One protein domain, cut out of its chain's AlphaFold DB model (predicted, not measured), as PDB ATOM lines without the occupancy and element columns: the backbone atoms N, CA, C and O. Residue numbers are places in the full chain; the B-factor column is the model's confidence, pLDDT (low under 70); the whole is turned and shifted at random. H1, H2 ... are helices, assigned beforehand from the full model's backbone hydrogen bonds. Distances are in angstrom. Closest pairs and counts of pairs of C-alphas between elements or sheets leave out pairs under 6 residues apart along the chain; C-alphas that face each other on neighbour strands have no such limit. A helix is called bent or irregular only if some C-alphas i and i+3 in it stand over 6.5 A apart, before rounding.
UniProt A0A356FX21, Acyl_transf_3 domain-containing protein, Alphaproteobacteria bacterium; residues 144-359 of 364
ATOM      1  N   LEU A 144     -54.251 -51.458 -14.352       52.03
ATOM      2  CA  LEU A 144     -52.847 -51.033 -14.214       52.03
ATOM      3  C   LEU A 144     -52.654 -49.920 -13.177       52.03
ATOM      4  O   LEU A 144     -51.532 -49.479 -12.949       52.03
ATOM      5  N   TYR A 145     -53.743 -49.427 -12.595       49.28
ATOM      6  CA  TYR A 145     -53.755 -48.299 -11.691       49.28
ATOM      7  C   TYR A 145     -54.685 -48.578 -10.512       49.28
ATOM      8  O   TYR A 145     -55.702 -49.263 -10.638       49.28
ATOM      9  N   ASP A 146     -54.306 -48.014  -9.374       47.47
ATOM     10  CA  ASP A 146     -55.085 -47.994  -8.146       47.47
ATOM     11  C   ASP A 146     -56.179 -46.914  -8.245       47.47
ATOM     12  O   ASP A 146     -55.913 -45.780  -8.647       47.47
ATOM     13  N   GLU A 147     -57.422 -47.267  -7.917       47.50
ATOM     14  CA  GLU A 147     -58.571 -46.352  -7.977       47.50
ATOM     15  C   GLU A 147     -58.630 -45.376  -6.802       47.50
ATOM     16  O   GLU A 147     -59.327 -44.361  -6.890       47.50
ATOM     17  N   THR A 148     -57.886 -45.663  -5.732       45.12
ATOM     18  CA  THR A 148     -57.776 -44.809  -4.544       45.12
ATOM     19  C   THR A 148     -56.806 -43.642  -4.752       45.12
ATOM     20  O   THR A 148     -56.858 -42.644  -4.032       45.12
ATOM     21  N   VAL A 149     -55.956 -43.717  -5.782       45.75
ATOM     22  CA  VAL A 149     -55.047 -42.638  -6.172       45.75
ATOM     23  C   VAL A 149     -55.810 -41.648  -7.066       45.75
ATOM     24  O   VAL A 149     -56.427 -42.067  -8.051       45.75
ATOM     25  N   PRO A 150     -55.791 -40.328  -6.776       49.50
ATOM     26  CA  PRO A 150     -56.497 -39.330  -7.574       49.50
ATOM     27  C   PRO A 150     -56.209 -39.495  -9.070       49.50
ATOM     28  O   PRO A 150     -55.052 -39.521  -9.487       49.50
ATOM     29  N   LYS A 151     -57.286 -39.602  -9.861       51.69
ATOM     30  CA  LYS A 151     -57.347 -39.867 -11.310       51.69
ATOM     31  C   LYS A 151     -56.553 -38.862 -12.165       51.69
ATOM     32  O   LYS A 151     -57.121 -38.151 -12.990       51.69
ATOM     33  N   ILE A 152     -55.226 -38.872 -12.097       53.59
ATOM     34  CA  ILE A 152     -54.376 -38.383 -13.188       53.59
ATOM     35  C   ILE A 152     -54.249 -39.537 -14.200       53.59
ATOM     36  O   ILE A 152     -53.181 -40.103 -14.417       53.59
ATOM     37  N   LYS A 153     -55.392 -39.926 -14.790       53.22
ATOM     38  CA  LYS A 153     -55.622 -41.161 -15.575       53.22
ATOM     39  C   LYS A 153     -54.648 -41.417 -16.732       53.22
ATOM     40  O   LYS A 153     -54.557 -42.543 -17.200       53.22
ATOM     41  N   ASN A 154     -53.911 -40.405 -17.176       60.53
ATOM     42  CA  ASN A 154     -53.042 -40.516 -18.343       60.53
ATOM     43  C   ASN A 154     -51.558 -40.632 -17.984       60.53
ATOM     44  O   ASN A 154     -50.778 -41.032 -18.838       60.53
ATOM     45  N   VAL A 155     -51.132 -40.309 -16.757       68.56
ATOM     46  CA  VAL A 155     -49.688 -40.201 -16.481       68.56
ATOM     47  C   VAL A 155     -49.007 -41.561 -16.357       68.56
ATOM     48  O   VAL A 155     -47.918 -41.722 -16.897       68.56
ATOM     49  N   GLU A 156     -49.642 -42.562 -15.744       67.25
ATOM     50  CA  GLU A 156     -49.075 -43.921 -15.695       67.25
ATOM     51  C   GLU A 156     -49.069 -44.590 -17.077       67.25
ATOM     52  O   GLU A 156     -48.088 -45.228 -17.455       67.25
ATOM     53  N   PHE A 157     -50.113 -44.369 -17.885       66.75
ATOM     54  CA  PHE A 157     -50.143 -44.823 -19.279       66.75
ATOM     55  C   PHE A 157     -49.034 -44.170 -20.113       66.75
ATOM     56  O   PHE A 157     -48.337 -44.851 -20.861       66.75
ATOM     57  N   LEU A 158     -48.817 -42.863 -19.950       67.88
ATOM     58  CA  LEU A 158     -47.725 -42.164 -20.621       67.88
ATOM     59  C   LEU A 158     -46.368 -42.649 -20.127       67.88
ATOM     60  O   LEU A 158     -45.491 -42.900 -20.944       67.88
ATOM     61  N   ARG A 159     -46.194 -42.854 -18.819       75.75
ATOM     62  CA  ARG A 159     -44.965 -43.431 -18.264       75.75
ATOM     63  C   ARG A 159     -44.657 -44.770 -18.928       75.75
ATOM     64  O   ARG A 159     -43.522 -44.981 -19.346       75.75
ATOM     65  N   LEU A 160     -45.660 -45.632 -19.096       73.88
ATOM     66  CA  LEU A 160     -45.519 -46.892 -19.827       73.88
ATOM     67  C   LEU A 160     -45.151 -46.661 -21.303       73.88
ATOM     68  O   LEU A 160     -44.177 -47.240 -21.777       73.88
ATOM     69  N   LEU A 161     -45.870 -45.784 -22.008       71.94
ATOM     70  CA  LEU A 161     -45.625 -45.470 -23.421       71.94
ATOM     71  C   LEU A 161     -44.202 -44.942 -23.664       71.94
ATOM     72  O   LEU A 161     -43.512 -45.414 -24.564       71.94
ATOM     73  N   PHE A 162     -43.738 -43.996 -22.847       75.88
ATOM     74  CA  PHE A 162     -42.390 -43.441 -22.956       75.88
ATOM     75  C   PHE A 162     -41.320 -44.432 -22.498       75.88
ATOM     76  O   PHE A 162     -40.253 -44.458 -23.103       75.88
ATOM     77  N   THR A 163     -41.601 -45.298 -21.513       76.50
ATOM     78  CA  THR A 163     -40.705 -46.419 -21.168       76.50
ATOM     79  C   THR A 163     -40.513 -47.331 -22.377       76.50
ATOM     80  O   THR A 163     -39.378 -47.624 -22.741       76.50
ATOM     81  N   ILE A 164     -41.606 -47.733 -23.037       72.00
ATOM     82  CA  ILE A 164     -41.553 -48.556 -24.251       72.00
ATOM     83  C   ILE A 164     -40.772 -47.825 -25.343       72.00
ATOM     84  O   ILE A 164     -39.878 -48.418 -25.934       72.00
ATOM     85  N   GLY A 165     -41.036 -46.535 -25.566       71.25
ATOM     86  CA  GLY A 165     -40.303 -45.733 -26.547       71.25
ATOM     87  C   GLY A 165     -38.794 -45.684 -26.283       71.25
ATOM     88  O   GLY A 165     -38.009 -45.878 -27.207       71.25
ATOM     89  N   VAL A 166     -38.375 -45.486 -25.028       74.00
ATOM     90  CA  VAL A 166     -36.953 -45.510 -24.636       74.00
ATOM     91  C   VAL A 166     -36.350 -46.894 -24.857       74.00
ATOM     92  O   VAL A 166     -35.258 -46.993 -25.412       74.00
ATOM     93  N   VAL A 167     -37.045 -47.959 -24.453       73.50
ATOM     94  CA  VAL A 167     -36.569 -49.340 -24.612       73.50
ATOM     95  C   VAL A 167     -36.426 -49.694 -26.093       73.50
ATOM     96  O   VAL A 167     -35.364 -50.151 -26.504       73.50
ATOM     97  N   VAL A 168     -37.442 -49.418 -26.915       67.56
ATOM     98  CA  VAL A 168     -37.410 -49.684 -28.362       67.56
ATOM     99  C   VAL A 168     -36.296 -48.889 -29.044       67.56
ATOM    100  O   VAL A 168     -35.587 -49.461 -29.864       67.56
ATOM    101  N   ALA A 169     -36.064 -47.627 -28.667       69.06
ATOM    102  CA  ALA A 169     -34.973 -46.822 -29.227       69.06
ATOM    103  C   ALA A 169     -33.577 -47.430 -28.990       69.06
ATOM    104  O   ALA A 169     -32.685 -47.254 -29.813       69.06
ATOM    105  N   HIS A 170     -33.382 -48.148 -27.878       69.31
ATOM    106  CA  HIS A 170     -32.107 -48.805 -27.565       69.31
ATOM    107  C   HIS A 170     -32.011 -50.229 -28.114       69.31
ATOM    108  O   HIS A 170     -30.909 -50.717 -28.355       69.31
ATOM    109  N   LEU A 171     -33.150 -50.904 -28.270       65.25
ATOM    110  CA  LEU A 171     -33.214 -52.296 -28.699       65.25
ATOM    111  C   LEU A 171     -33.308 -52.445 -30.222       65.25
ATOM    112  O   LEU A 171     -32.739 -53.378 -30.778       65.25
ATOM    113  N   ALA A 172     -34.006 -51.538 -30.899       62.78
ATOM    114  CA  ALA A 172     -34.255 -51.581 -32.334       62.78
ATOM    115  C   ALA A 172     -33.985 -50.198 -32.960       62.78
ATOM    116  O   ALA A 172     -34.917 -49.551 -33.446       62.78
ATOM    117  N   PRO A 173     -32.719 -49.729 -32.970       58.91
ATOM    118  CA  PRO A 173     -32.365 -48.393 -33.465       58.91
ATOM    119  C   PRO A 173     -32.758 -48.175 -34.938       58.91
ATOM    120  O   PRO A 173     -32.998 -47.049 -35.362       58.91
ATOM    121  N   ASN A 174     -32.908 -49.263 -35.702       53.59
ATOM    122  CA  ASN A 174     -33.321 -49.252 -37.106       53.59
ATOM    123  C   ASN A 174     -34.825 -48.966 -37.310       53.59
ATOM    124  O   ASN A 174     -35.262 -48.742 -38.440       53.59
ATOM    125  N   VAL A 175     -35.634 -48.956 -36.243       55.28
ATOM    126  CA  VAL A 175     -37.065 -48.624 -36.309       55.28
ATOM    127  C   VAL A 175     -37.242 -47.114 -36.128       55.28
ATOM    128  O   VAL A 175     -37.358 -46.593 -35.017       55.28
ATOM    129  N   THR A 176     -37.301 -46.396 -37.250       52.72
ATOM    130  CA  THR A 176     -37.356 -44.922 -37.317       52.72
ATOM    131  C   THR A 176     -38.530 -44.299 -36.558       52.72
ATOM    132  O   THR A 176     -38.386 -43.211 -36.002       52.72
ATOM    133  N   VAL A 177     -39.669 -44.998 -36.464       50.69
ATOM    134  CA  VAL A 177     -40.875 -44.539 -35.741       50.69
ATOM    135  C   VAL A 177     -40.604 -44.322 -34.245       50.69
ATOM    136  O   VAL A 177     -41.257 -43.489 -33.617       50.69
ATOM    137  N   TYR A 178     -39.605 -45.010 -33.680       50.50
ATOM    138  CA  TYR A 178     -39.260 -44.954 -32.258       50.50
ATOM    139  C   TYR A 178     -37.861 -44.408 -31.974       50.50
ATOM    140  O   TYR A 178     -37.426 -44.445 -30.823       50.50
ATOM    141  N   ASN A 179     -37.181 -43.798 -32.953       53.25
ATOM    142  CA  ASN A 179     -35.884 -43.141 -32.744       53.25
ATOM    143  C   ASN A 179     -36.016 -41.785 -32.001       53.25
ATOM    144  O   ASN A 179     -35.409 -40.773 -32.337       53.25
ATOM    145  N   MET A 180     -36.890 -41.750 -30.992       61.75
ATOM    146  CA  MET A 180     -37.206 -40.614 -30.131       61.75
ATOM    147  C   MET A 180     -36.913 -40.932 -28.658       61.75
ATOM    148  O   MET A 180     -37.465 -40.276 -27.775       61.75
ATOM    149  N   GLY A 181     -36.052 -41.916 -28.366       66.12
ATOM    150  CA  GLY A 181     -35.712 -42.317 -26.992       66.12
ATOM    151  C   GLY A 181     -35.289 -41.135 -26.111       66.12
ATOM    152  O   GLY A 181     -35.701 -41.040 -24.957       66.12
ATOM    153  N   GLY A 182     -34.585 -40.155 -26.690       73.19
ATOM    154  CA  GLY A 182     -34.267 -38.892 -26.020       73.19
ATOM    155  C   GLY A 182     -35.499 -38.142 -25.495       73.19
ATOM    156  O   GLY A 182     -35.472 -37.676 -24.361       73.19
ATOM    157  N   ARG A 183     -36.605 -38.106 -26.248       74.38
ATOM    158  CA  ARG A 183     -37.852 -37.438 -25.832       74.38
ATOM    159  C   ARG A 183     -38.542 -38.158 -24.684       74.38
ATOM    160  O   ARG A 183     -39.132 -37.517 -23.820       74.38
ATOM    161  N   GLY A 184     -38.468 -39.489 -24.674       78.00
ATOM    162  CA  GLY A 184     -38.974 -40.280 -23.557       78.00
ATOM    163  C   GLY A 184     -38.245 -39.929 -22.262       78.00
ATOM    164  O   GLY A 184     -38.888 -39.718 -21.237       78.00
ATOM    165  N   VAL A 185     -36.920 -39.764 -22.328       82.06
ATOM    166  CA  VAL A 185     -36.101 -39.307 -21.197       82.06
ATOM    167  C   VAL A 185     -36.505 -37.905 -20.719       82.06
ATOM    168  O   VAL A 185     -36.719 -37.720 -19.520       82.06
ATOM    169  N   ASP A 186     -36.684 -36.939 -21.624       85.44
ATOM    170  CA  ASP A 186     -37.105 -35.579 -21.241       85.44
ATOM    171  C   ASP A 186     -38.483 -35.570 -20.572       85.44
ATOM    172  O   ASP A 186     -38.715 -34.842 -19.602       85.44
ATOM    173  N   PHE A 187     -39.386 -36.440 -21.026       85.25
ATOM    174  CA  PHE A 187     -40.680 -36.617 -20.383       85.25
ATOM    175  C   PHE A 187     -40.558 -37.178 -18.956       85.25
ATOM    176  O   PHE A 187     -41.296 -36.746 -18.069       85.25
ATOM    177  N   PHE A 188     -39.612 -38.086 -18.685       87.75
ATOM    178  CA  PHE A 188     -39.351 -38.548 -17.316       87.75
ATOM    179  C   PHE A 188     -38.843 -37.430 -16.402       87.75
ATOM    180  O   PHE A 188     -39.268 -37.370 -15.242       87.75
ATOM    181  N   PHE A 189     -37.973 -36.541 -16.896       92.31
ATOM    182  CA  PHE A 189     -37.553 -35.356 -16.141       92.31
ATOM    183  C   PHE A 189     -38.752 -34.470 -15.819       92.31
ATOM    184  O   PHE A 189     -38.977 -34.125 -14.657       92.31
ATOM    185  N   LEU A 190     -39.579 -34.194 -16.824       90.31
ATOM    186  CA  LEU A 190     -40.779 -33.393 -16.658       90.31
ATOM    187  C   LEU A 190     -41.743 -33.986 -15.627       90.31
ATOM    188  O   LEU A 190     -42.179 -33.287 -14.711       90.31
ATOM    189  N   LEU A 191     -42.068 -35.276 -15.742       87.50
ATOM    190  CA  LEU A 191     -42.951 -35.940 -14.784       87.50
ATOM    191  C   LEU A 191     -42.370 -35.921 -13.376       87.50
ATOM    192  O   LEU A 191     -43.106 -35.744 -12.408       87.50
ATOM    193  N   SER A 192     -41.058 -36.091 -13.256       90.75
ATOM    194  CA  SER A 192     -40.396 -36.089 -11.957       90.75
ATOM    195  C   SER A 192     -40.522 -34.739 -11.263       90.75
ATOM    196  O   SER A 192     -40.826 -34.722 -10.073       90.75
ATOM    197  N   GLY A 193     -40.375 -33.627 -11.990       92.25
ATOM    198  CA  GLY A 193     -40.634 -32.287 -11.455       92.25
ATOM    199  C   GLY A 193     -42.103 -32.034 -11.129       92.25
ATOM    200  O   GLY A 193     -42.424 -31.506 -10.064       92.25
ATOM    201  N   PHE A 194     -43.010 -32.481 -12.003       89.69
ATOM    202  CA  PHE A 194     -44.451 -32.381 -11.769       89.69
ATOM    203  C   PHE A 194     -44.847 -33.077 -10.464       89.69
ATOM    204  O   PHE A 194     -45.429 -32.448  -9.580       89.69
ATOM    205  N   PHE A 195     -44.470 -34.350 -10.311       88.31
ATOM    206  CA  PHE A 195     -44.746 -35.124  -9.105       88.31
ATOM    207  C   PHE A 195     -44.025 -34.580  -7.881       88.31
ATOM    208  O   PHE A 195     -44.617 -34.577  -6.802       88.31
ATOM    209  N   LEU A 196     -42.787 -34.101  -8.034       91.06
ATOM    210  CA  LEU A 196     -42.055 -33.469  -6.942       91.06
ATOM    211  C   LEU A 196     -42.863 -32.319  -6.346       91.06
ATOM    212  O   LEU A 196     -43.018 -32.299  -5.134       91.06
ATOM    213  N   MET A 197     -43.433 -31.437  -7.173       90.69
ATOM    214  CA  MET A 197     -44.228 -30.306  -6.688       90.69
ATOM    215  C   MET A 197     -45.572 -30.709  -6.089       90.69
ATOM    216  O   MET A 197     -45.912 -30.234  -5.011       90.69
ATOM    217  N   ILE A 198     -46.340 -31.591  -6.739       86.25
ATOM    218  CA  ILE A 198     -47.687 -31.931  -6.242       86.25
ATOM    219  C   ILE A 198     -47.671 -32.868  -5.025       86.25
ATOM    220  O   ILE A 198     -48.669 -32.973  -4.317       86.25
ATOM    221  N   THR A 199     -46.560 -33.574  -4.795       85.62
ATOM    222  CA  THR A 199     -46.368 -34.456  -3.630       85.62
ATOM    223  C   THR A 199     -45.376 -33.889  -2.617       85.62
ATOM    224  O   THR A 199     -44.997 -34.591  -1.674       85.62
ATOM    225  N   PHE A 200     -44.942 -32.638  -2.800       88.62
ATOM    226  CA  PHE A 200     -43.995 -32.001  -1.898       88.62
ATOM    227  C   PHE A 200     -44.595 -31.890  -0.494       88.62
ATOM    228  O   PHE A 200     -45.716 -31.420  -0.317       88.62
ATOM    229  N   ARG A 201     -43.831 -32.336   0.503       86.69
ATOM    230  CA  ARG A 201     -44.160 -32.220   1.926       86.69
ATOM    231  C   ARG A 201     -42.941 -31.644   2.643       86.69
ATOM    232  O   ARG A 201     -41.918 -32.340   2.670       86.69
ATOM    233  N   PRO A 202     -42.999 -30.412   3.180       86.75
ATOM    234  CA  PRO A 202     -41.862 -29.769   3.841       86.75
ATOM    235  C   PRO A 202     -41.271 -30.603   4.985       86.75
ATOM    236  O   PRO A 202     -40.061 -30.579   5.209       86.75
ATOM    237  N   GLU A 203     -42.097 -31.401   5.659       88.94
ATOM    238  CA  GLU A 203     -41.734 -32.245   6.803       88.94
ATOM    239  C   GLU A 203     -40.934 -33.481   6.374       88.94
ATOM    240  O   GLU A 203     -40.204 -34.075   7.169       88.94
ATOM    241  N   ARG A 204     -41.027 -33.877   5.099       90.56
ATOM    242  CA  ARG A 204     -40.337 -35.060   4.580       90.56
ATOM    243  C   ARG A 204     -38.827 -34.905   4.744       90.56
ATOM    244  O   ARG A 204     -38.239 -33.932   4.273       90.56
ATOM    245  N   SER A 205     -38.173 -35.873   5.380       92.44
ATOM    246  CA  SER A 205     -36.718 -35.851   5.540       92.44
ATOM    247  C   SER A 205     -35.995 -36.110   4.213       92.44
ATOM    248  O   SER A 205     -36.500 -36.806   3.328       92.44
ATOM    249  N   VAL A 206     -34.777 -35.579   4.087       92.00
ATOM    250  CA  VAL A 206     -33.905 -35.848   2.929       92.00
ATOM    251  C   VAL A 206     -33.605 -37.340   2.825       92.00
ATOM    252  O   VAL A 206     -33.682 -37.908   1.740       92.00
ATOM    253  N   TYR A 207     -33.354 -37.994   3.960       92.81
ATOM    254  CA  TYR A 207     -33.141 -39.437   4.020       92.81
ATOM    255  C   TYR A 207     -34.326 -40.217   3.428       92.81
ATOM    256  O   TYR A 207     -34.133 -41.052   2.548       92.81
ATOM    257  N   SER A 208     -35.565 -39.880   3.815       90.62
ATOM    258  CA  SER A 208     -36.780 -40.490   3.250       90.62
ATOM    259  C   SER A 208     -36.920 -40.234   1.742       90.62
ATOM    260  O   SER A 208     -37.414 -41.086   0.995       90.62
ATOM    261  N   PHE A 209     -36.500 -39.062   1.261       91.00
ATOM    262  CA  PHE A 209     -36.465 -38.776  -0.172       91.00
ATOM    263  C   PHE A 209     -35.462 -39.678  -0.899       91.00
ATOM    264  O   PHE A 209     -35.856 -40.401  -1.819       91.00
ATOM    265  N   VAL A 210     -34.208 -39.705  -0.441       93.06
ATOM    266  CA  VAL A 210     -33.126 -40.516  -1.018       93.06
ATOM    267  C   VAL A 210     -33.477 -42.001  -1.001       93.06
ATOM    268  O   VAL A 210     -33.422 -42.644  -2.048       93.06
ATOM    269  N   GLN A 211     -33.928 -42.531   0.138       90.38
ATOM    270  CA  GLN A 211     -34.337 -43.930   0.279       90.38
ATOM    271  C   GLN A 211     -35.446 -44.286  -0.718       90.38
ATOM    272  O   GLN A 211     -35.347 -45.292  -1.419       90.38
ATOM    273  N   SER A 212     -36.463 -43.427  -0.861       86.81
ATOM    274  CA  SER A 212     -37.550 -43.676  -1.815       86.81
ATOM    275  C   SER A 212     -37.076 -43.744  -3.265       86.81
ATOM    276  O   SER A 212     -37.688 -44.440  -4.065       86.81
ATOM    277  N   LYS A 213     -35.999 -43.041  -3.633       88.19
ATOM    278  CA  LYS A 213     -35.425 -43.119  -4.982       88.19
ATOM    279  C   LYS A 213     -34.522 -44.340  -5.118       88.19
ATOM    280  O   LYS A 213     -34.658 -45.086  -6.086       88.19
ATOM    281  N   ALA A 214     -33.676 -44.590  -4.123       88.00
ATOM    282  CA  ALA A 214     -32.737 -45.706  -4.094       88.00
ATOM    283  C   ALA A 214     -33.438 -47.068  -4.229       88.00
ATOM    284  O   ALA A 214     -33.030 -47.874  -5.063       88.00
ATOM    285  N   VAL A 215     -34.539 -47.294  -3.500       85.69
ATOM    286  CA  VAL A 215     -35.306 -48.558  -3.549       85.69
ATOM    287  C   VAL A 215     -35.823 -48.878  -4.959       85.69
ATOM    288  O   VAL A 215     -35.926 -50.045  -5.320       85.69
ATOM    289  N   HIS A 216     -36.100 -47.864  -5.781       79.81
ATOM    290  CA  HIS A 216     -36.583 -48.062  -7.151       79.81
ATOM    291  C   HIS A 216     -35.446 -48.092  -8.179       79.81
ATOM    292  O   HIS A 216     -35.485 -48.878  -9.125       79.81
ATOM    293  N   PHE A 217     -34.430 -47.240  -8.022       83.75
ATOM    294  CA  PHE A 217     -33.384 -47.075  -9.032       83.75
ATOM    295  C   PHE A 217     -32.214 -48.059  -8.869       83.75
ATOM    296  O   PHE A 217     -31.628 -48.454  -9.877       83.75
ATOM    297  N   ILE A 218     -31.877 -48.503  -7.649       84.75
ATOM    298  CA  ILE A 218     -30.787 -49.475  -7.430       84.75
ATOM    299  C   ILE A 218     -31.096 -50.825  -8.097       84.75
ATOM    300  O   ILE A 218     -30.251 -51.290  -8.861       84.75
ATOM    301  N   PRO A 219     -32.281 -51.447  -7.910       80.88
ATOM    302  CA  PRO A 219     -32.575 -52.720  -8.567       80.88
ATOM    303  C   PRO A 219     -32.499 -52.616 -10.091       80.88
ATOM    304  O   PRO A 219     -31.929 -53.484 -10.747       80.88
ATOM    305  N   LEU A 220     -33.014 -51.516 -10.654       78.31
ATOM    306  CA  LEU A 220     -32.998 -51.273 -12.095       78.31
ATOM    307  C   LEU A 220     -31.569 -51.110 -12.632       78.31
ATOM    308  O   LEU A 220     -31.187 -51.771 -13.594       78.31
ATOM    309  N   THR A 221     -30.759 -50.263 -11.996       76.50
ATOM    310  CA  THR A 221     -29.373 -50.015 -12.423       76.50
ATOM    311  C   THR A 221     -28.474 -51.241 -12.251       76.50
ATOM    312  O   THR A 221     -27.625 -51.496 -13.110       76.50
ATOM    313  N   ALA A 222     -28.688 -52.032 -11.196       76.19
ATOM    314  CA  ALA A 222     -27.998 -53.301 -10.982       76.19
ATOM    315  C   ALA A 222     -28.357 -54.322 -12.070       76.19
ATOM    316  O   ALA A 222     -27.461 -54.909 -12.680       76.19
ATOM    317  N   LEU A 223     -29.650 -54.468 -12.385       74.94
ATOM    318  CA  LEU A 223     -30.118 -55.338 -13.463       74.94
ATOM    319  C   LEU A 223     -29.485 -54.934 -14.801       74.94
ATOM    320  O   LEU A 223     -28.884 -55.763 -15.482       74.94
ATOM    321  N   CYS A 224     -29.517 -53.644 -15.146       71.94
ATOM    322  CA  CYS A 224     -28.890 -53.133 -16.364       71.94
ATOM    323  C   CYS A 224     -27.378 -53.417 -16.416       71.94
ATOM    324  O   CYS A 224     -26.863 -53.766 -17.480       71.94
ATOM    325  N   ALA A 225     -26.656 -53.293 -15.297       72.50
ATOM    326  CA  ALA A 225     -25.221 -53.583 -15.240       72.50
ATOM    327  C   ALA A 225     -24.924 -55.073 -15.485       72.50
ATOM    328  O   ALA A 225     -24.021 -55.398 -16.263       72.50
ATOM    329  N   ILE A 226     -25.714 -55.964 -14.875       73.06
ATOM    330  CA  ILE A 226     -25.592 -57.422 -15.022       73.06
ATOM    331  C   ILE A 226     -25.882 -57.838 -16.468       73.06
ATOM    332  O   ILE A 226     -25.051 -58.488 -17.101       73.06
ATOM    333  N   PHE A 227     -27.008 -57.397 -17.039       67.75
ATOM    334  CA  PHE A 227     -27.400 -57.750 -18.410       67.75
ATOM    335  C   PHE A 227     -26.407 -57.246 -19.465       67.75
ATOM    336  O   PHE A 227     -26.174 -57.910 -20.482       67.75
ATOM    337  N   ASN A 228     -25.762 -56.105 -19.223       68.94
ATOM    338  CA  ASN A 228     -24.733 -55.571 -20.114       68.94
ATOM    339  C   ASN A 228     -23.336 -56.167 -19.877       68.94
ATOM    340  O   ASN A 228     -22.417 -55.845 -20.629       68.94
ATOM    341  N   GLY A 229     -23.158 -57.035 -18.875       69.94
ATOM    342  CA  GLY A 229     -21.850 -57.587 -18.513       69.94
ATOM    343  C   GLY A 229     -20.868 -56.523 -18.005       69.94
ATOM    344  O   GLY A 229     -19.660 -56.688 -18.140       69.94
ATOM    345  N   LYS A 230     -21.374 -55.412 -17.453       74.00
ATOM    346  CA  LYS A 230     -20.582 -54.260 -16.988       74.00
ATOM    347  C   LYS A 230     -20.595 -54.145 -15.461       74.00
ATOM    348  O   LYS A 230     -20.833 -53.073 -14.912       74.00
ATOM    349  N   ILE A 231     -20.335 -55.259 -14.778       76.62
ATOM    350  CA  ILE A 231     -20.394 -55.367 -13.307       76.62
ATOM    351  C   ILE A 231     -19.398 -54.418 -12.626       76.62
ATOM    352  O   ILE A 231     -19.718 -53.842 -11.592       76.62
ATOM    353  N   ALA A 232     -18.238 -54.164 -13.242       74.38
ATOM    354  CA  ALA A 232     -17.244 -53.214 -12.733       74.38
ATOM    355  C   ALA A 232     -17.786 -51.779 -12.553       74.38
ATOM    356  O   ALA A 232     -17.205 -50.989 -11.819       74.38
ATOM    357  N   LEU A 233     -18.906 -51.439 -13.200       73.25
ATOM    358  CA  LEU A 233     -19.540 -50.119 -13.120       73.25
ATOM    359  C   LEU A 233     -20.643 -50.061 -12.054       73.25
ATOM    360  O   LEU A 233     -21.215 -48.999 -11.822       73.25
ATOM    361  N   LEU A 234     -20.933 -51.177 -11.379       76.69
ATOM    362  CA  LEU A 234     -21.970 -51.259 -10.353       76.69
ATOM    363  C   LEU A 234     -21.796 -50.210  -9.235       76.69
ATOM    364  O   LEU A 234     -22.795 -49.564  -8.925       76.69
ATOM    365  N   PRO A 235     -20.588 -49.929  -8.699       81.75
ATOM    366  CA  PRO A 235     -20.426 -48.897  -7.670       81.75
ATOM    367  C   PRO A 235     -20.854 -47.500  -8.144       81.75
ATOM    368  O   PRO A 235     -21.634 -46.825  -7.474       81.75
ATOM    369  N   ALA A 236     -20.424 -47.086  -9.341       78.38
ATOM    370  CA  ALA A 236     -20.805 -45.797  -9.924       78.38
ATOM    371  C   ALA A 236     -22.314 -45.714 -10.212       78.38
ATOM    372  O   ALA A 236     -22.926 -44.652 -10.074       78.38
ATOM    373  N   ASN A 237     -22.927 -46.843 -10.580       79.12
ATOM    374  CA  ASN A 237     -24.359 -46.939 -10.854       79.12
ATOM    375  C   ASN A 237     -25.198 -46.854  -9.573       79.12
ATOM    376  O   ASN A 237     -26.220 -46.173  -9.568       79.12
ATOM    377  N   MET A 238     -24.750 -47.502  -8.493       82.50
ATOM    378  CA  MET A 238     -25.407 -47.460  -7.181       82.50
ATOM    379  C   MET A 238     -25.355 -46.064  -6.550       82.50
ATOM    380  O   MET A 238     -26.270 -45.692  -5.822       82.50
ATOM    381  N   LEU A 239     -24.317 -45.283  -6.867       86.69
ATOM    382  CA  LEU A 239     -24.181 -43.876  -6.474       86.69
ATOM    383  C   LEU A 239     -24.812 -42.891  -7.473       86.69
ATOM    384  O   LEU A 239     -24.688 -41.677  -7.303       86.69
ATOM    385  N   PHE A 240     -25.480 -43.384  -8.520       87.94
ATOM    386  CA  PHE A 240     -26.167 -42.552  -9.511       87.94
ATOM    387  C   PHE A 240     -25.250 -41.527 -10.206       87.94
ATOM    388  O   PHE A 240     -25.697 -40.452 -10.592       87.94
ATOM    389  N   LEU A 241     -23.962 -41.842 -10.382       85.88
ATOM    390  CA  LEU A 241     -22.969 -40.906 -10.940       85.88
ATOM    391  C   LEU A 241     -22.976 -40.837 -12.476       85.88
ATOM    392  O   LEU A 241     -22.274 -40.029 -13.079       85.88
ATOM    393  N   GLN A 242     -23.759 -41.684 -13.141       80.12
ATOM    394  CA  GLN A 242     -23.864 -41.641 -14.596       80.12
ATOM    395  C   GLN A 242     -24.534 -40.345 -15.062       80.12
ATOM    396  O   GLN A 242     -25.558 -39.937 -14.525       80.12
ATOM    397  N   GLY A 243     -23.984 -39.720 -16.103       77.75
ATOM    398  CA  GLY A 243     -24.553 -38.498 -16.678       77.75
ATOM    399  C   GLY A 243     -24.322 -37.230 -15.855       77.75
ATOM    400  O   GLY A 243     -24.778 -36.180 -16.285       77.75
ATOM    401  N   THR A 244     -23.611 -37.301 -14.720       81.19
ATOM    402  CA  THR A 244     -23.276 -36.123 -13.893       81.19
ATOM    403  C   THR A 244     -21.933 -35.487 -14.245       81.19
ATOM    404  O   THR A 244     -21.671 -34.355 -13.863       81.19
ATOM    405  N   GLY A 245     -21.069 -36.219 -14.954       77.00
ATOM    406  CA  GLY A 245     -19.700 -35.800 -15.277       77.00
ATOM    407  C   GLY A 245     -18.664 -36.226 -14.243       77.00
ATOM    408  O   GLY A 245     -17.474 -36.074 -14.492       77.00
ATOM    409  N   LEU A 246     -19.100 -36.818 -13.127       78.06
ATOM    410  CA  LEU A 246     -18.226 -37.289 -12.047       78.06
ATOM    411  C   LEU A 246     -17.740 -38.736 -12.229       78.06
ATOM    412  O   LEU A 246     -16.874 -39.192 -11.488       78.06
ATOM    413  N   ALA A 247     -18.293 -39.472 -13.193       73.19
ATOM    414  CA  ALA A 247     -17.880 -40.831 -13.527       73.19
ATOM    415  C   ALA A 247     -17.662 -40.973 -15.036       73.19
ATOM    416  O   ALA A 247     -18.317 -40.298 -15.838       73.19
ATOM    417  N   THR A 248     -16.748 -41.870 -15.420       60.59
ATOM    418  CA  THR A 248     -16.481 -42.206 -16.824       60.59
ATOM    419  C   THR A 248     -17.770 -42.626 -17.542       60.59
ATOM    420  O   THR A 248     -18.647 -43.236 -16.925       60.59
ATOM    421  N   PRO A 249     -17.920 -42.307 -18.842       54.25
ATOM    422  CA  PRO A 249     -19.129 -42.617 -19.598       54.25
ATOM    423  C   PRO A 249     -19.386 -44.135 -19.649       54.25
ATOM    424  O   PRO A 249     -18.789 -44.887 -20.417       54.25
ATOM    425  N   VAL A 250     -20.300 -44.590 -18.796       51.12
ATOM    426  CA  VAL A 250     -20.984 -45.894 -18.837       51.12
ATOM    427  C   VAL A 250     -21.931 -45.873 -20.057       51.12
ATOM    428  O   VAL A 250     -22.330 -44.775 -20.453       51.12
ATOM    429  N   PRO A 251     -22.278 -46.996 -20.737       54.78
ATOM    430  CA  PRO A 251     -23.027 -46.904 -21.990       54.78
ATOM    431  C   PRO A 251     -24.341 -46.132 -21.796       54.78
ATOM    432  O   PRO A 251     -24.928 -46.193 -20.713       54.78
ATOM    433  N   PRO A 252     -24.819 -45.450 -22.851       57.75
ATOM    434  CA  PRO A 252     -25.779 -44.340 -22.797       57.75
ATOM    435  C   PRO A 252     -27.182 -44.683 -22.267       57.75
ATOM    436  O   PRO A 252     -28.063 -43.835 -22.255       57.75
ATOM    437  N   GLN A 253     -27.426 -45.905 -21.811       62.00
ATOM    438  CA  GLN A 253     -28.779 -46.424 -21.607       62.00
ATOM    439  C   GLN A 253     -29.352 -46.117 -20.209       62.00
ATOM    440  O   GLN A 253     -30.535 -46.338 -19.972       62.00
ATOM    441  N   GLY A 254     -28.534 -45.597 -19.280       71.56
ATOM    442  CA  GLY A 254     -28.925 -45.359 -17.881       71.56
ATOM    443  C   GLY A 254     -28.596 -43.975 -17.309       71.56
ATOM    444  O   GLY A 254     -28.969 -43.696 -16.171       71.56
ATOM    445  N   TRP A 255     -27.947 -43.089 -18.077       80.69
ATOM    446  CA  TRP A 255     -27.460 -41.795 -17.566       80.69
ATOM    447  C   TRP A 255     -28.570 -40.936 -16.953       80.69
ATOM    448  O   TRP A 255     -28.351 -40.221 -15.978       80.69
ATOM    449  N   TYR A 256     -29.783 -41.037 -17.494       84.88
ATOM    450  CA  TYR A 256     -30.911 -40.234 -17.046       84.88
ATOM    451  C   TYR A 256     -31.342 -40.565 -15.615       84.88
ATOM    452  O   TYR A 256     -31.874 -39.689 -14.942       84.88
ATOM    453  N   LEU A 257     -31.088 -41.784 -15.119       87.50
ATOM    454  CA  LEU A 257     -31.365 -42.154 -13.725       87.50
ATOM    455  C   LEU A 257     -30.452 -41.391 -12.762       87.50
ATOM    456  O   LEU A 257     -30.910 -40.941 -11.712       87.50
ATOM    457  N   GLY A 258     -29.189 -41.196 -13.153       88.81
ATOM    458  CA  GLY A 258     -28.233 -40.384 -12.405       88.81
ATOM    459  C   GLY A 258     -28.668 -38.930 -12.305       88.81
ATOM    460  O   GLY A 258     -28.783 -38.366 -11.216       88.81
ATOM    461  N   VAL A 259     -29.035 -38.355 -13.448       91.38
ATOM    462  CA  VAL A 259     -29.561 -36.989 -13.529       91.38
ATOM    463  C   VAL A 259     -30.875 -36.843 -12.754       91.38
ATOM    464  O   VAL A 259     -31.022 -35.901 -11.980       91.38
ATOM    465  N   LEU A 260     -31.815 -37.785 -12.898       92.25
ATOM    466  CA  LEU A 260     -33.084 -37.794 -12.161       92.25
ATOM    467  C   LEU A 260     -32.863 -37.780 -10.650       92.25
ATOM    468  O   LEU A 260     -33.586 -37.088  -9.931       92.25
ATOM    469  N   PHE A 261     -31.891 -38.558 -10.172       93.94
ATOM    470  CA  PHE A 261     -31.556 -38.620  -8.759       93.94
ATOM    471  C   PHE A 261     -30.959 -37.298  -8.273       93.94
ATOM    472  O   PHE A 261     -31.530 -36.671  -7.382       93.94
ATOM    473  N   TRP A 262     -29.855 -36.846  -8.874       94.50
ATOM    474  CA  TRP A 262     -29.107 -35.688  -8.376       94.50
ATOM    475  C   TRP A 262     -29.825 -34.361  -8.608       94.50
ATOM    476  O   TRP A 262     -29.929 -33.555  -7.684       94.50
ATOM    477  N   VAL A 263     -30.393 -34.143  -9.796       95.94
ATOM    478  CA  VAL A 263     -31.164 -32.922 -10.070       95.94
ATOM    479  C   VAL A 263     -32.474 -32.932  -9.278       95.94
ATOM    480  O   VAL A 263     -32.862 -31.914  -8.713       95.94
ATOM    481  N   GLY A 264     -33.134 -34.087  -9.149       95.31
ATOM    482  CA  GLY A 264     -34.321 -34.219  -8.302       95.31
ATOM    483  C   GLY A 264     -34.032 -33.925  -6.827       95.31
ATOM    484  O   GLY A 264     -34.815 -33.232  -6.179       95.31
ATOM    485  N   LEU A 265     -32.899 -34.406  -6.308       95.94
ATOM    486  CA  LEU A 265     -32.430 -34.116  -4.953       95.94
ATOM    487  C   LEU A 265     -32.116 -32.627  -4.771       95.94
ATOM    488  O   LEU A 265     -32.519 -32.045  -3.765       95.94
ATOM    489  N   PHE A 266     -31.465 -32.001  -5.755       96.38
ATOM    490  CA  PHE A 266     -31.213 -30.562  -5.757       96.38
ATOM    491  C   PHE A 266     -32.518 -29.762  -5.659       96.38
ATOM    492  O   PHE A 266     -32.655 -28.923  -4.771       96.38
ATOM    493  N   TYR A 267     -33.509 -30.049  -6.513       96.31
ATOM    494  CA  TYR A 267     -34.801 -29.357  -6.458       96.31
ATOM    495  C   TYR A 267     -35.545 -29.627  -5.147       96.31
ATOM    496  O   TYR A 267     -36.145 -28.710  -4.593       96.31
ATOM    497  N   PHE A 268     -35.488 -30.850  -4.614       96.00
ATOM    498  CA  PHE A 268     -36.081 -31.160  -3.313       96.00
ATOM    499  C   PHE A 268     -35.474 -30.300  -2.194       96.00
ATOM    500  O   PHE A 268     -36.212 -29.730  -1.392       96.00
ATOM    501  N   TYR A 269     -34.147 -30.158  -2.168       95.62
ATOM    502  CA  TYR A 269     -33.455 -29.284  -1.221       95.62
ATOM    503  C   TYR A 269     -33.819 -27.814  -1.407       95.62
ATOM    504  O   TYR A 269     -34.125 -27.134  -0.428       95.62
ATOM    505  N   LEU A 270     -33.828 -27.345  -2.655       95.44
ATOM    506  CA  LEU A 270     -34.186 -25.974  -2.999       95.44
ATOM    507  C   LEU A 270     -35.582 -25.620  -2.472       95.44
ATOM    508  O   LEU A 270     -35.751 -24.592  -1.829       95.44
ATOM    509  N   LEU A 271     -36.565 -26.496  -2.691       93.88
ATOM    510  CA  LEU A 271     -37.941 -26.306  -2.223       93.88
ATOM    511  C   LEU A 271     -38.079 -26.401  -0.698       93.88
ATOM    512  O   LEU A 271     -38.997 -25.814  -0.133       93.88
ATOM    513  N   LYS A 272     -37.197 -27.158  -0.032       93.94
ATOM    514  CA  LYS A 272     -37.243 -27.392   1.418       93.94
ATOM    515  C   LYS A 272     -36.569 -26.288   2.230       93.94
ATOM    516  O   LYS A 272     -37.048 -25.972   3.311       93.94
ATOM    517  N   ILE A 273     -35.446 -25.755   1.751       94.31
ATOM    518  CA  ILE A 273     -34.611 -24.805   2.505       94.31
ATOM    519  C   ILE A 273     -34.937 -23.358   2.134       94.31
ATOM    520  O   ILE A 273     -34.944 -22.479   2.994       94.31
ATOM    521  N   VAL A 274     -35.171 -23.088   0.850       94.75
ATOM    522  CA  VAL A 274     -35.335 -21.719   0.363       94.75
ATOM    523  C   VAL A 274     -36.792 -21.287   0.493       94.75
ATOM    524  O   VAL A 274     -37.710 -22.074   0.265       94.75
ATOM    525  N   ARG A 275     -37.007 -20.008   0.829       92.50
ATOM    526  CA  ARG A 275     -38.350 -19.417   0.927       92.50
ATOM    527  C   ARG A 275     -39.168 -19.689  -0.347       92.50
ATOM    528  O   ARG A 275     -38.589 -19.634  -1.438       92.50
ATOM    529  N   PRO A 276     -40.487 -19.935  -0.248       88.69
ATOM    530  CA  PRO A 276     -41.311 -20.358  -1.383       88.69
ATOM    531  C   PRO A 276     -41.261 -19.442  -2.613       88.69
ATOM    532  O   PRO A 276     -41.391 -19.912  -3.743       88.69
ATOM    533  N   GLU A 277     -41.105 -18.136  -2.424       90.06
ATOM    534  CA  GLU A 277     -41.032 -17.144  -3.504       90.06
ATOM    535  C   GLU A 277     -39.683 -17.236  -4.223       90.06
ATOM    536  O   GLU A 277     -39.618 -17.306  -5.452       90.06
ATOM    537  N   MET A 278     -38.606 -17.312  -3.439       93.25
ATOM    538  CA  MET A 278     -37.239 -17.399  -3.943       93.25
ATOM    539  C   MET A 278     -36.969 -18.745  -4.613       93.25
ATOM    540  O   MET A 278     -36.315 -18.786  -5.651       93.25
ATOM    541  N   SER A 279     -37.510 -19.846  -4.084       91.88
ATOM    542  CA  SER A 279     -37.346 -21.167  -4.696       91.88
ATOM    543  C   SER A 279     -38.002 -21.224  -6.079       91.88
ATOM    544  O   SER A 279     -37.366 -21.690  -7.022       91.88
ATOM    545  N   LYS A 280     -39.210 -20.664  -6.247       90.31
ATOM    546  CA  LYS A 280     -39.884 -20.543  -7.557       90.31
ATOM    547  C   LYS A 280     -39.078 -19.704  -8.549       90.31
ATOM    548  O   LYS A 280     -38.964 -20.096  -9.711       90.31
ATOM    549  N   LEU A 281     -38.507 -18.583  -8.102       93.25
ATOM    550  CA  LEU A 281     -37.650 -17.745  -8.942       93.25
ATOM    551  C   LEU A 281     -36.386 -18.498  -9.377       93.25
ATOM    552  O   LEU A 281     -36.064 -18.512 -10.563       93.25
ATOM    553  N   ILE A 282     -35.707 -19.177  -8.451       95.00
ATOM    554  CA  ILE A 282     -34.507 -19.969  -8.760       95.00
ATOM    555  C   ILE A 282     -34.845 -21.103  -9.735       95.00
ATOM    556  O   ILE A 282     -34.120 -21.297 -10.708       95.00
ATOM    557  N   VAL A 283     -35.967 -21.808  -9.537       94.31
ATOM    558  CA  VAL A 283     -36.462 -22.807 -10.500       94.31
ATOM    559  C   VAL A 283     -36.658 -22.174 -11.881       94.31
ATOM    560  O   VAL A 283     -36.250 -22.774 -12.873       94.31
ATOM    561  N   ALA A 284     -37.230 -20.969 -11.966       91.69
ATOM    562  CA  ALA A 284     -37.476 -20.281 -13.239       91.69
ATOM    563  C   ALA A 284     -36.181 -19.955 -13.966       91.69
ATOM    564  O   ALA A 284     -36.020 -20.303 -15.135       91.69
ATOM    565  N   VAL A 285     -35.251 -19.344 -13.240       94.44
ATOM    566  CA  VAL A 285     -33.937 -18.947 -13.738       94.44
ATOM    567  C   VAL A 285     -33.156 -20.171 -14.214       94.44
ATOM    568  O   VAL A 285     -32.709 -20.198 -15.360       94.44
ATOM    569  N   LEU A 286     -33.056 -21.222 -13.393       94.94
ATOM    570  CA  LEU A 286     -32.359 -22.457 -13.766       94.94
ATOM    571  C   LEU A 286     -32.994 -23.127 -14.981       94.94
ATOM    572  O   LEU A 286     -32.277 -23.556 -15.883       94.94
ATOM    573  N   THR A 287     -34.326 -23.194 -15.033       93.75
ATOM    574  CA  THR A 287     -35.052 -23.770 -16.172       93.75
ATOM    575  C   THR A 287     -34.754 -22.989 -17.449       93.75
ATOM    576  O   THR A 287     -34.374 -23.587 -18.454       93.75
ATOM    577  N   PHE A 288     -34.885 -21.660 -17.404       90.06
ATOM    578  CA  PHE A 288     -34.659 -20.775 -18.544       90.06
ATOM    579  C   PHE A 288     -33.228 -20.889 -19.072       90.06
ATOM    580  O   PHE A 288     -33.034 -21.226 -20.239       90.06
ATOM    581  N   PHE A 289     -32.226 -20.701 -18.209       91.31
ATOM    582  CA  PHE A 289     -30.827 -20.766 -18.631       91.31
ATOM    583  C   PHE A 289     -30.409 -22.167 -19.078       91.31
ATOM    584  O   PHE A 289     -29.619 -22.286 -20.011       91.31
ATOM    585  N   SER A 290     -30.976 -23.229 -18.497       90.81
ATOM    586  CA  SER A 290     -30.731 -24.595 -18.977       90.81
ATOM    587  C   SER A 290     -31.274 -24.797 -20.392       90.81
ATOM    588  O   SER A 290     -30.588 -25.381 -21.229       90.81
ATOM    589  N   TYR A 291     -32.464 -24.269 -20.703       86.69
ATOM    590  CA  TYR A 291     -32.982 -24.283 -22.074       86.69
ATOM    591  C   TYR A 291     -32.134 -23.438 -23.029       86.69
ATOM    592  O   TYR A 291     -31.864 -23.891 -24.141       86.69
ATOM    593  N   CYS A 292     -31.668 -22.257 -22.610       84.31
ATOM    594  CA  CYS A 292     -30.740 -21.453 -23.407       84.31
ATOM    595  C   CYS A 292     -29.433 -22.209 -23.681       84.31
ATOM    596  O   CYS A 292     -28.965 -22.213 -24.816       84.31
ATOM    597  N   PHE A 293     -28.866 -22.877 -22.676       83.94
ATOM    598  CA  PHE A 293     -27.643 -23.667 -22.817       83.94
ATOM    599  C   PHE A 293     -27.824 -24.818 -23.813       83.94
ATOM    600  O   PHE A 293     -27.003 -24.988 -24.712       83.94
ATOM    601  N   ILE A 294     -28.928 -25.565 -23.705       81.94
ATOM    602  CA  ILE A 294     -29.261 -26.651 -24.640       81.94
ATOM    603  C   ILE A 294     -29.458 -26.099 -26.060       81.94
ATOM    604  O   ILE A 294     -28.970 -26.692 -27.018       81.94
ATOM    605  N   HIS A 295     -30.154 -24.966 -26.205       78.75
ATOM    606  CA  HIS A 295     -30.454 -24.381 -27.512       78.75
ATOM    607  C   HIS A 295     -29.209 -23.875 -28.245       78.75
ATOM    608  O   HIS A 295     -29.083 -24.074 -29.448       78.75
ATOM    609  N   ASN A 296     -28.280 -23.256 -27.515       78.38
ATOM    610  CA  ASN A 296     -27.058 -22.678 -28.076       78.38
ATOM    611  C   ASN A 296     -25.904 -23.694 -28.190       78.38
ATOM    612  O   ASN A 296     -24.752 -23.298 -28.354       78.38
ATOM    613  N   GLY A 297     -26.184 -24.999 -28.089       64.19
ATOM    614  CA  GLY A 297     -25.181 -26.048 -28.296       64.19
ATOM    615  C   GLY A 297     -24.131 -26.140 -27.185       64.19
ATOM    616  O   GLY A 297     -22.969 -26.430 -27.463       64.19
ATOM    617  N   GLY A 298     -24.520 -25.878 -25.933       58.38
ATOM    618  CA  GLY A 298     -23.633 -25.872 -24.772       58.38
ATOM    619  C   GLY A 298     -22.757 -27.126 -24.641       58.38
ATOM    620  O   GLY A 298     -23.209 -28.161 -24.169       58.38
ATOM    621  N   THR A 299     -21.480 -26.979 -25.012       54.41
ATOM    622  CA  THR A 299     -20.348 -27.931 -24.973       54.41
ATOM    623  C   THR A 299     -20.586 -29.342 -25.537       54.41
ATOM    624  O   THR A 299     -21.496 -30.063 -25.150       54.41
ATOM    625  N   SER A 300     -19.628 -29.825 -26.330       51.50
ATOM    626  CA  SER A 300     -19.505 -31.210 -26.820       51.50
ATOM    627  C   SER A 300     -19.267 -32.270 -25.725       51.50
ATOM    628  O   SER A 300     -19.052 -33.445 -26.026       51.50
ATOM    629  N   SER A 301     -19.309 -31.890 -24.441       59.88
ATOM    630  CA  SER A 301     -19.201 -32.832 -23.331       59.88
ATOM    631  C   SER A 301     -20.589 -33.367 -22.955       59.88
ATOM    632  O   SER A 301     -21.426 -32.674 -22.378       59.88
ATOM    633  N   ILE A 302     -20.825 -34.646 -23.271       61.72
ATOM    634  CA  ILE A 302     -22.059 -35.390 -22.954       61.72
ATOM    635  C   ILE A 302     -22.570 -35.143 -21.513       61.72
ATOM    636  O   ILE A 302     -23.782 -35.007 -21.338       61.72
ATOM    637  N   PRO A 303     -21.723 -35.043 -20.464       66.50
ATOM    638  CA  PRO A 303     -22.222 -34.889 -19.100       66.50
ATOM    639  C   PRO A 303     -22.855 -33.527 -18.775       66.50
ATOM    640  O   PRO A 303     -23.864 -33.487 -18.069       66.50
ATOM    641  N   ALA A 304     -22.314 -32.422 -19.301       72.38
ATOM    642  CA  ALA A 304     -22.872 -31.084 -19.066       72.38
ATOM    643  C   ALA A 304     -24.264 -30.951 -19.699       72.38
ATOM    644  O   ALA A 304     -25.193 -30.421 -19.084       72.38
ATOM    645  N   LEU A 305     -24.433 -31.531 -20.893       82.25
ATOM    646  CA  LEU A 305     -25.721 -31.594 -21.570       82.25
ATOM    647  C   LEU A 305     -26.743 -32.389 -20.747       82.25
ATOM    648  O   LEU A 305     -27.846 -31.908 -20.510       82.25
ATOM    649  N   CYS A 306     -26.386 -33.576 -20.255       85.88
ATOM    650  CA  CYS A 306     -27.274 -34.429 -19.458       85.88
ATOM    651  C   CYS A 306     -27.854 -33.712 -18.225       85.88
ATOM    652  O   CYS A 306     -29.067 -33.760 -17.999       85.88
ATOM    653  N   ILE A 307     -27.014 -33.012 -17.457       89.56
ATOM    654  CA  ILE A 307     -27.448 -32.243 -16.282       89.56
ATOM    655  C   ILE A 307     -28.341 -31.062 -16.680       89.56
ATOM    656  O   ILE A 307     -29.396 -30.874 -16.068       89.56
ATOM    657  N   ALA A 308     -27.982 -30.316 -17.732       89.56
ATOM    658  CA  ALA A 308     -28.807 -29.216 -18.237       89.56
ATOM    659  C   ALA A 308     -30.206 -29.699 -18.659       89.56
ATOM    660  O   ALA A 308     -31.212 -29.082 -18.300       89.56
ATOM    661  N   ARG A 309     -30.297 -30.849 -19.343       89.56
ATOM    662  CA  ARG A 309     -31.585 -31.473 -19.701       89.56
ATOM    663  C   ARG A 309     -32.415 -31.816 -18.464       89.56
ATOM    664  O   ARG A 309     -33.618 -31.558 -18.445       89.56
ATOM    665  N   GLY A 310     -31.771 -32.337 -17.419       93.19
ATOM    666  CA  GLY A 310     -32.404 -32.593 -16.126       93.19
ATOM    667  C   GLY A 310     -32.972 -31.331 -15.484       93.19
ATOM    668  O   GLY A 310     -34.137 -31.324 -15.082       93.19
ATOM    669  N   PHE A 311     -32.178 -30.257 -15.413       95.31
ATOM    670  CA  PHE A 311     -32.613 -28.981 -14.839       95.31
ATOM    671  C   PHE A 311     -33.780 -28.367 -15.609       95.31
ATOM    672  O   PHE A 311     -34.757 -27.953 -14.982       95.31
ATOM    673  N   ALA A 312     -33.700 -28.370 -16.940       93.25
ATOM    674  CA  ALA A 312     -34.747 -27.876 -17.826       93.25
ATOM    675  C   ALA A 312     -36.050 -28.683 -17.684       93.25
ATOM    676  O   ALA A 312     -37.125 -28.110 -17.499       93.25
ATOM    677  N   GLY A 313     -35.962 -30.016 -17.734       93.06
ATOM    678  CA  GLY A 313     -37.124 -30.900 -17.670       93.06
ATOM    679  C   GLY A 313     -37.793 -30.907 -16.296       93.06
ATOM    680  O   GLY A 313     -38.993 -30.650 -16.202       93.06
ATOM    681  N   ILE A 314     -37.033 -31.143 -15.219       96.00
ATOM    682  CA  ILE A 314     -37.578 -31.164 -13.848       96.00
ATOM    683  C   ILE A 314     -38.115 -29.780 -13.474       96.00
ATOM    684  O   ILE A 314     -39.218 -29.682 -12.942       96.00
ATOM    685  N   GLY A 315     -37.403 -28.706 -13.814       95.88
ATOM    686  CA  GLY A 315     -37.865 -27.346 -13.551       95.88
ATOM    687  C   GLY A 315     -39.168 -26.998 -14.281       95.88
ATOM    688  O   GLY A 315     -40.116 -26.521 -13.653       95.88
ATOM    689  N   ALA A 316     -39.288 -27.347 -15.568       92.88
ATOM    690  CA  ALA A 316     -40.548 -27.231 -16.314       92.88
ATOM    691  C   ALA A 316     -41.682 -28.049 -15.669       92.88
ATOM    692  O   ALA A 316     -42.809 -27.567 -15.523       92.88
ATOM    693  N   GLY A 317     -41.372 -29.265 -15.214       92.00
ATOM    694  CA  GLY A 317     -42.283 -30.090 -14.426       92.00
ATOM    695  C   GLY A 317     -42.779 -29.383 -13.165       92.00
ATOM    696  O   GLY A 317     -43.979 -29.394 -12.885       92.00
ATOM    697  N   CYS A 318     -41.886 -28.713 -12.435       93.25
ATOM    698  CA  CYS A 318     -42.246 -27.975 -11.229       93.25
ATOM    699  C   CYS A 318     -43.233 -26.824 -11.511       93.25
ATOM    700  O   CYS A 318     -44.185 -26.616 -10.747       93.25
ATOM    701  N   PHE A 319     -43.075 -26.114 -12.632       90.94
ATOM    702  CA  PHE A 319     -44.051 -25.103 -13.059       90.94
ATOM    703  C   PHE A 319     -45.423 -25.700 -13.322       90.94
ATOM    704  O   PHE A 319     -46.429 -25.181 -12.838       90.94
ATOM    705  N   LEU A 320     -45.466 -26.819 -14.043       87.31
ATOM    706  CA  LEU A 320     -46.718 -27.501 -14.352       87.31
ATOM    707  C   LEU A 320     -47.404 -28.034 -13.093       87.31
ATOM    708  O   LEU A 320     -48.623 -27.928 -12.978       87.31
ATOM    709  N   GLY A 321     -46.637 -28.557 -12.135       86.94
ATOM    710  CA  GLY A 321     -47.169 -28.991 -10.844       86.94
ATOM    711  C   GLY A 321     -47.757 -27.828 -10.043       86.94
ATOM    712  O   GLY A 321     -48.859 -27.942  -9.509       86.94
ATOM    713  N   SER A 322     -47.075 -26.679 -10.036       87.94
ATOM    714  CA  SER A 322     -47.558 -25.455  -9.376       87.94
ATOM    715  C   SER A 322     -48.832 -24.910 -10.028       87.94
ATOM    716  O   SER A 322     -49.776 -24.536  -9.333       87.94
ATOM    717  N   LEU A 323     -48.874 -24.887 -11.364       84.62
ATOM    718  CA  LEU A 323     -50.048 -24.466 -12.129       84.62
ATOM    719  C   LEU A 323     -51.239 -25.390 -11.861       84.62
ATOM    720  O   LEU A 323     -52.341 -24.913 -11.607       84.62
ATOM    721  N   TYR A 324     -51.011 -26.704 -11.870       82.50
ATOM    722  CA  TYR A 324     -52.036 -27.693 -11.550       82.50
ATOM    723  C   TYR A 324     -52.601 -27.506 -10.135       82.50
ATOM    724  O   TYR A 324     -53.817 -27.552  -9.963       82.50
ATOM    725  N   GLY A 325     -51.743 -27.242  -9.142       82.50
ATOM    726  CA  GLY A 325     -52.169 -26.926  -7.774       82.50
ATOM    727  C   GLY A 325     -53.133 -25.737  -7.723       82.50
ATOM    728  O   GLY A 325     -54.246 -25.880  -7.225       82.50
ATOM    729  N   ARG A 326     -52.761 -24.614  -8.352       83.38
ATOM    730  CA  ARG A 326     -53.606 -23.405  -8.411       83.38
ATOM    731  C   ARG A 326     -54.937 -23.629  -9.127       83.38
ATOM    732  O   ARG A 326     -55.974 -23.147  -8.691       83.38
ATOM    733  N   LEU A 327     -54.920 -24.352 -10.246       78.12
ATOM    734  CA  LEU A 327     -56.144 -24.651 -10.996       78.12
ATOM    735  C   LEU A 327     -57.109 -25.512 -10.174       78.12
ATOM    736  O   LEU A 327     -58.315 -25.271 -10.196       78.12
ATOM    737  N   LYS A 328     -56.573 -26.477  -9.419       76.38
ATOM    738  CA  LYS A 328     -57.356 -27.322  -8.516       76.38
ATOM    739  C   LYS A 328     -57.971 -26.515  -7.366       76.38
ATOM    740  O   LYS A 328     -59.131 -26.748  -7.042       76.38
ATOM    741  N   GLU A 329     -57.223 -25.583  -6.774       80.19
ATOM    742  CA  GLU A 329     -57.731 -24.657  -5.744       80.19
ATOM    743  C   GLU A 329     -58.878 -23.786  -6.277       80.19
ATOM    744  O   GLU A 329     -59.873 -23.588  -5.589       80.19
ATOM    745  N   ASN A 330     -58.798 -23.368  -7.543       80.06
ATOM    746  CA  ASN A 330     -59.832 -22.580  -8.220       80.06
ATOM    747  C   ASN A 330     -61.023 -23.414  -8.741       80.06
ATOM    748  O   ASN A 330     -61.781 -22.947  -9.591       80.06
ATOM    749  N   GLY A 331     -61.188 -24.662  -8.289       71.94
ATOM    750  CA  GLY A 331     -62.339 -25.502  -8.639       71.94
ATOM    751  C   GLY A 331     -62.331 -26.069 -10.066       71.94
ATOM    752  O   GLY A 331     -63.308 -26.701 -10.475       71.94
ATOM    753  N   VAL A 332     -61.241 -25.909 -10.828       67.81
ATOM    754  CA  VAL A 332     -61.111 -26.512 -12.164       67.81
ATOM    755  C   VAL A 332     -60.877 -28.014 -12.000       67.81
ATOM    756  O   VAL A 332     -59.761 -28.486 -11.777       67.81
ATOM    757  N   THR A 333     -61.956 -28.790 -12.092       54.97
ATOM    758  CA  THR A 333     -61.926 -30.246 -11.934       54.97
ATOM    759  C   THR A 333     -61.703 -30.930 -13.277       54.97
ATOM    760  O   THR A 333     -62.611 -31.221 -14.049       54.97
ATOM    761  N   GLY A 334     -60.442 -31.226 -13.561       53.62
ATOM    762  CA  GLY A 334     -60.077 -32.060 -14.690       53.62
ATOM    763  C   GLY A 334     -58.619 -32.494 -14.600       53.62
ATOM    764  O   GLY A 334     -57.801 -31.824 -13.978       53.62
ATOM    765  N   GLY A 335     -58.285 -33.657 -15.169       49.22
ATOM    766  CA  GLY A 335     -56.899 -34.141 -15.176       49.22
ATOM    767  C   GLY A 335     -55.950 -33.147 -15.863       49.22
ATOM    768  O   GLY A 335     -56.396 -32.210 -16.516       49.22
ATOM    769  N   VAL A 336     -54.635 -33.389 -15.805       47.62
ATOM    770  CA  VAL A 336     -53.574 -32.546 -16.422       47.62
ATOM    771  C   VAL A 336     -53.841 -32.173 -17.903       47.62
ATOM    772  O   VAL A 336     -53.287 -31.201 -18.408       47.62
ATOM    773  N   TYR A 337     -54.731 -32.903 -18.587       47.97
ATOM    774  CA  TYR A 337     -55.144 -32.718 -19.984       47.97
ATOM    775  C   TYR A 337     -56.535 -32.091 -20.186       47.97
ATOM    776  O   TYR A 337     -56.867 -31.715 -21.304       47.97
ATOM    777  N   ALA A 338     -57.360 -31.984 -19.142       40.66
ATOM    778  CA  ALA A 338     -58.658 -31.309 -19.219       40.66
ATOM    779  C   ALA A 338     -58.496 -29.786 -19.336       40.66
ATOM    780  O   ALA A 338     -59.323 -29.106 -19.938       40.66
ATOM    781  N   CYS A 339     -57.375 -29.255 -18.844       43.44
ATOM    782  CA  CYS A 339     -56.890 -27.960 -19.283       43.44
ATOM    783  C   CYS A 339     -56.360 -28.103 -20.715       43.44
ATOM    784  O   CYS A 339     -55.238 -28.566 -20.930       43.44
ATOM    785  N   ARG A 340     -57.174 -27.686 -21.697       39.31
ATOM    786  CA  ARG A 340     -56.858 -27.654 -23.142       39.31
ATOM    787  C   ARG A 340     -55.463 -27.080 -23.477       39.31
ATOM    788  O   ARG A 340     -54.941 -27.375 -24.544       39.31
ATOM    789  N   GLY A 341     -54.842 -26.307 -22.579       39.28
ATOM    790  CA  GLY A 341     -53.505 -25.727 -22.747       39.28
ATOM    791  C   GLY A 341     -52.324 -26.557 -22.222       39.28
ATOM    792  O   GLY A 341     -51.272 -26.558 -22.854       39.28
ATOM    793  N   SER A 342     -52.446 -27.294 -21.112       41.09
ATOM    794  CA  SER A 342     -51.286 -27.918 -20.442       41.09
ATOM    795  C   SER A 342     -50.801 -29.194 -21.131       41.09
ATOM    796  O   SER A 342     -49.598 -29.394 -21.276       41.09
ATOM    797  N   GLY A 343     -51.714 -30.023 -21.644       41.72
ATOM    798  CA  GLY A 343     -51.362 -31.208 -22.438       41.72
ATOM    799  C   GLY A 343     -50.705 -30.877 -23.783       41.72
ATOM    800  O   GLY A 343     -49.776 -31.559 -24.215       41.72
ATOM    801  N   PHE A 344     -51.157 -29.795 -24.422       39.00
ATOM    802  CA  PHE A 344     -50.610 -29.306 -25.687       39.00
ATOM    803  C   PHE A 344     -49.293 -28.546 -25.479       39.00
ATOM    804  O   PHE A 344     -48.379 -28.686 -26.289       39.00
ATOM    805  N   ALA A 345     -49.150 -27.818 -24.363       44.44
ATOM    806  CA  ALA A 345     -47.885 -27.219 -23.939       44.44
ATOM    807  C   ALA A 345     -46.829 -28.294 -23.654       44.44
ATOM    808  O   ALA A 345     -45.723 -28.181 -24.157       44.44
ATOM    809  N   LEU A 346     -47.180 -29.380 -22.957       47.66
ATOM    810  CA  LEU A 346     -46.301 -30.534 -22.719       47.66
ATOM    811  C   LEU A 346     -45.733 -31.139 -24.012       47.66
ATOM    812  O   LEU A 346     -44.539 -31.418 -24.104       47.66
ATOM    813  N   PHE A 347     -46.588 -31.316 -25.022       42.88
ATOM    814  CA  PHE A 347     -46.191 -31.879 -26.312       42.88
ATOM    815  C   PHE A 347     -45.423 -30.869 -27.184       42.88
ATOM    816  O   PHE A 347     -44.408 -31.224 -27.784       42.88
ATOM    817  N   ARG A 348     -45.844 -29.592 -27.221       43.78
ATOM    818  CA  ARG A 348     -45.136 -28.532 -27.962       43.78
ATOM    819  C   ARG A 348     -43.787 -28.173 -27.348       43.78
ATOM    820  O   ARG A 348     -42.861 -27.907 -28.105       43.78
ATOM    821  N   TRP A 349     -43.633 -28.211 -26.026       50.28
ATOM    822  CA  TRP A 349     -42.348 -27.932 -25.375       50.28
ATOM    823  C   TRP A 349     -41.312 -29.011 -25.717       50.28
ATOM    824  O   TRP A 349     -40.170 -28.686 -26.038       50.28
ATOM    825  N   GLY A 350     -41.741 -30.278 -25.786       44.06
ATOM    826  CA  GLY A 350     -40.928 -31.376 -26.319       44.06
ATOM    827  C   GLY A 350     -40.635 -31.272 -27.826       44.06
ATOM    828  O   GLY A 350     -39.619 -31.786 -28.283       44.06
ATOM    829  N   ALA A 351     -41.481 -30.589 -28.606       40.91
ATOM    830  CA  ALA A 351     -41.263 -30.352 -30.038       40.91
ATOM    831  C   ALA A 351     -40.316 -29.167 -30.325       40.91
ATOM    832  O   ALA A 351     -39.515 -29.243 -31.257       40.91
ATOM    833  N   VAL A 352     -40.342 -28.104 -29.507       46.38
ATOM    834  CA  VAL A 352     -39.373 -26.983 -29.571       46.38
ATOM    835  C   VAL A 352     -37.939 -27.483 -29.357       46.38
ATOM    836  O   VAL A 352     -37.011 -27.009 -30.008       46.38
ATOM    837  N   TYR A 353     -37.780 -28.520 -28.535       46.34
ATOM    838  CA  TYR A 353     -36.525 -29.230 -28.278       46.34
ATOM    839  C   TYR A 353     -35.817 -29.740 -29.546       46.34
ATOM    840  O   TYR A 353     -34.592 -29.854 -29.585       46.34
ATOM    841  N   GLN A 354     -36.572 -30.051 -30.604       44.97
ATOM    842  CA  GLN A 354     -36.037 -30.771 -31.754       44.97
ATOM    843  C   GLN A 354     -35.362 -29.871 -32.793       44.97
ATOM    844  O   GLN A 354     -34.412 -30.322 -33.419       44.97
ATOM    845  N   ARG A 355     -35.776 -28.602 -32.941       41.00
ATOM    846  CA  ARG A 355     -35.079 -27.674 -33.857       41.00
ATOM    847  C   ARG A 355     -33.661 -27.336 -33.399       41.00
ATOM    848  O   ARG A 355     -32.862 -26.915 -34.219       41.00
ATOM    849  N   ALA A 356     -33.363 -27.514 -32.113       39.41
ATOM    850  CA  ALA A 356     -32.046 -27.240 -31.554       39.41
ATOM    851  C   ALA A 356     -31.136 -28.479 -31.539       39.41
ATOM    852  O   ALA A 356     -29.953 -28.382 -31.843       39.41
ATOM    853  N   GLY A 357     -31.685 -29.658 -31.218       35.41
ATOM    854  CA  GLY A 357     -30.908 -30.900 -31.112       35.41
ATOM    855  C   GLY A 357     -30.623 -31.615 -32.438       35.41
ATOM    856  O   GLY A 357     -29.682 -32.403 -32.507       35.41
ATOM    857  N   SER A 358     -31.392 -31.353 -33.504       33.62
ATOM    858  CA  SER A 358     -31.176 -31.988 -34.816       33.62
ATOM    859  C   SER A 358     -29.928 -31.496 -35.556       33.62
ATOM    860  O   SER A 358     -29.586 -32.068 -36.578       33.62
ATOM    861  N   CYS A 359     -29.235 -30.469 -35.055       31.62
ATOM    862  CA  CYS A 359     -27.938 -30.055 -35.598       31.62
ATOM    863  C   CYS A 359     -26.756 -30.908 -35.101       31.62
ATOM    864  O   CYS A 359     -25.643 -30.671 -35.549       31.62
TER     865      CYS A 359
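This is residues 144 to 359 of the 364 residues of the protein "Acyl_transf_3 domain-containing protein" of Alphaproteobacteria bacterium (UniProt A0A356FX21). The long helix H7 runs through the core of a helical bundle, between H2 and H6 and with H5 packed on a further side; these three cross it at an angle. H1 packs on H2 and H3 on H5, H4 folds back along H3, and H8 makes few contacts, with H2 and the end of H6. The printed part has 216 residues with eight named helices, H1 to H8 along the chain, and no named strand: the class is all helix. The whole is compact, with a radius of gyration of the C-alphas of 17.3 A, and spans 52 by 40 by 40 A.

Begin at H7, residues 302 to 329. H2, residues 181 to 198, touches it at a steep tilt of 43 degrees; look at their closest C-alphas, Gly 193 and Ile 314, 4.0 A apart. H6, residues 276 to 295, forms a hairpin with H7, closest at C-alphas Thr 287 and Ala 312, 4.4 A. H5, residues 255 to 273, touches H7 with a steep tilt of 49 degrees, closest at C-alphas Val 259 and Gly 310, 5.8 A. With H8, residues 342 to 357, these helices make a bundle, a group of helices packed together. H8 touches H6 near C-alphas His 295 and Ala 356, 5.2 A apart, but only just touches H2, with 3 pairs of C-alphas within 8 A. Walk outward to H1, residues 155 to 171, a hairpin with H2, whose residues 181 to 188 alone touch it; the closest C-alphas are Val 166 and Gly 181, 4.2 A. H3, residues 206 to 227, touches H5, opposite ways at a shallow tilt of 2 degrees, closest at C-alphas Lys 213 and Phe 261, 7.0 A. H4, residues 231 to 238, forms a hairpin with H3, closest at C-alphas Ala 225 and Ile 231, 5.5 A. H1 and H3 are apart. Every O i to N i+4 pair is within hydrogen-bond range in H1, H2, H5, H6 and H7, against 15 of 18 in H3, 2 of 4 in H4 and 9 of 12 in H8.

Find C-alpha 302 at (-22.059, -35.390, -22.954); H7 runs 41.0 A to C-alpha 329 at (-57.731, -24.657, -5.744). H3 spans 31.3 A, with a kink of 36 degrees near residue 216, H6 28.6 A, H5 27.3 A and H2 26.1 A. H4 is irregular: C-alphas 232 and 235 are 7.4 A apart.

The printed part has no cut. The links H4 to H5 and H7 to H8 are long. Mean pLDDT is 74.6 for the printed part and 43 for H8; residues 144 to 158 and 332 to 359 are among those under 70.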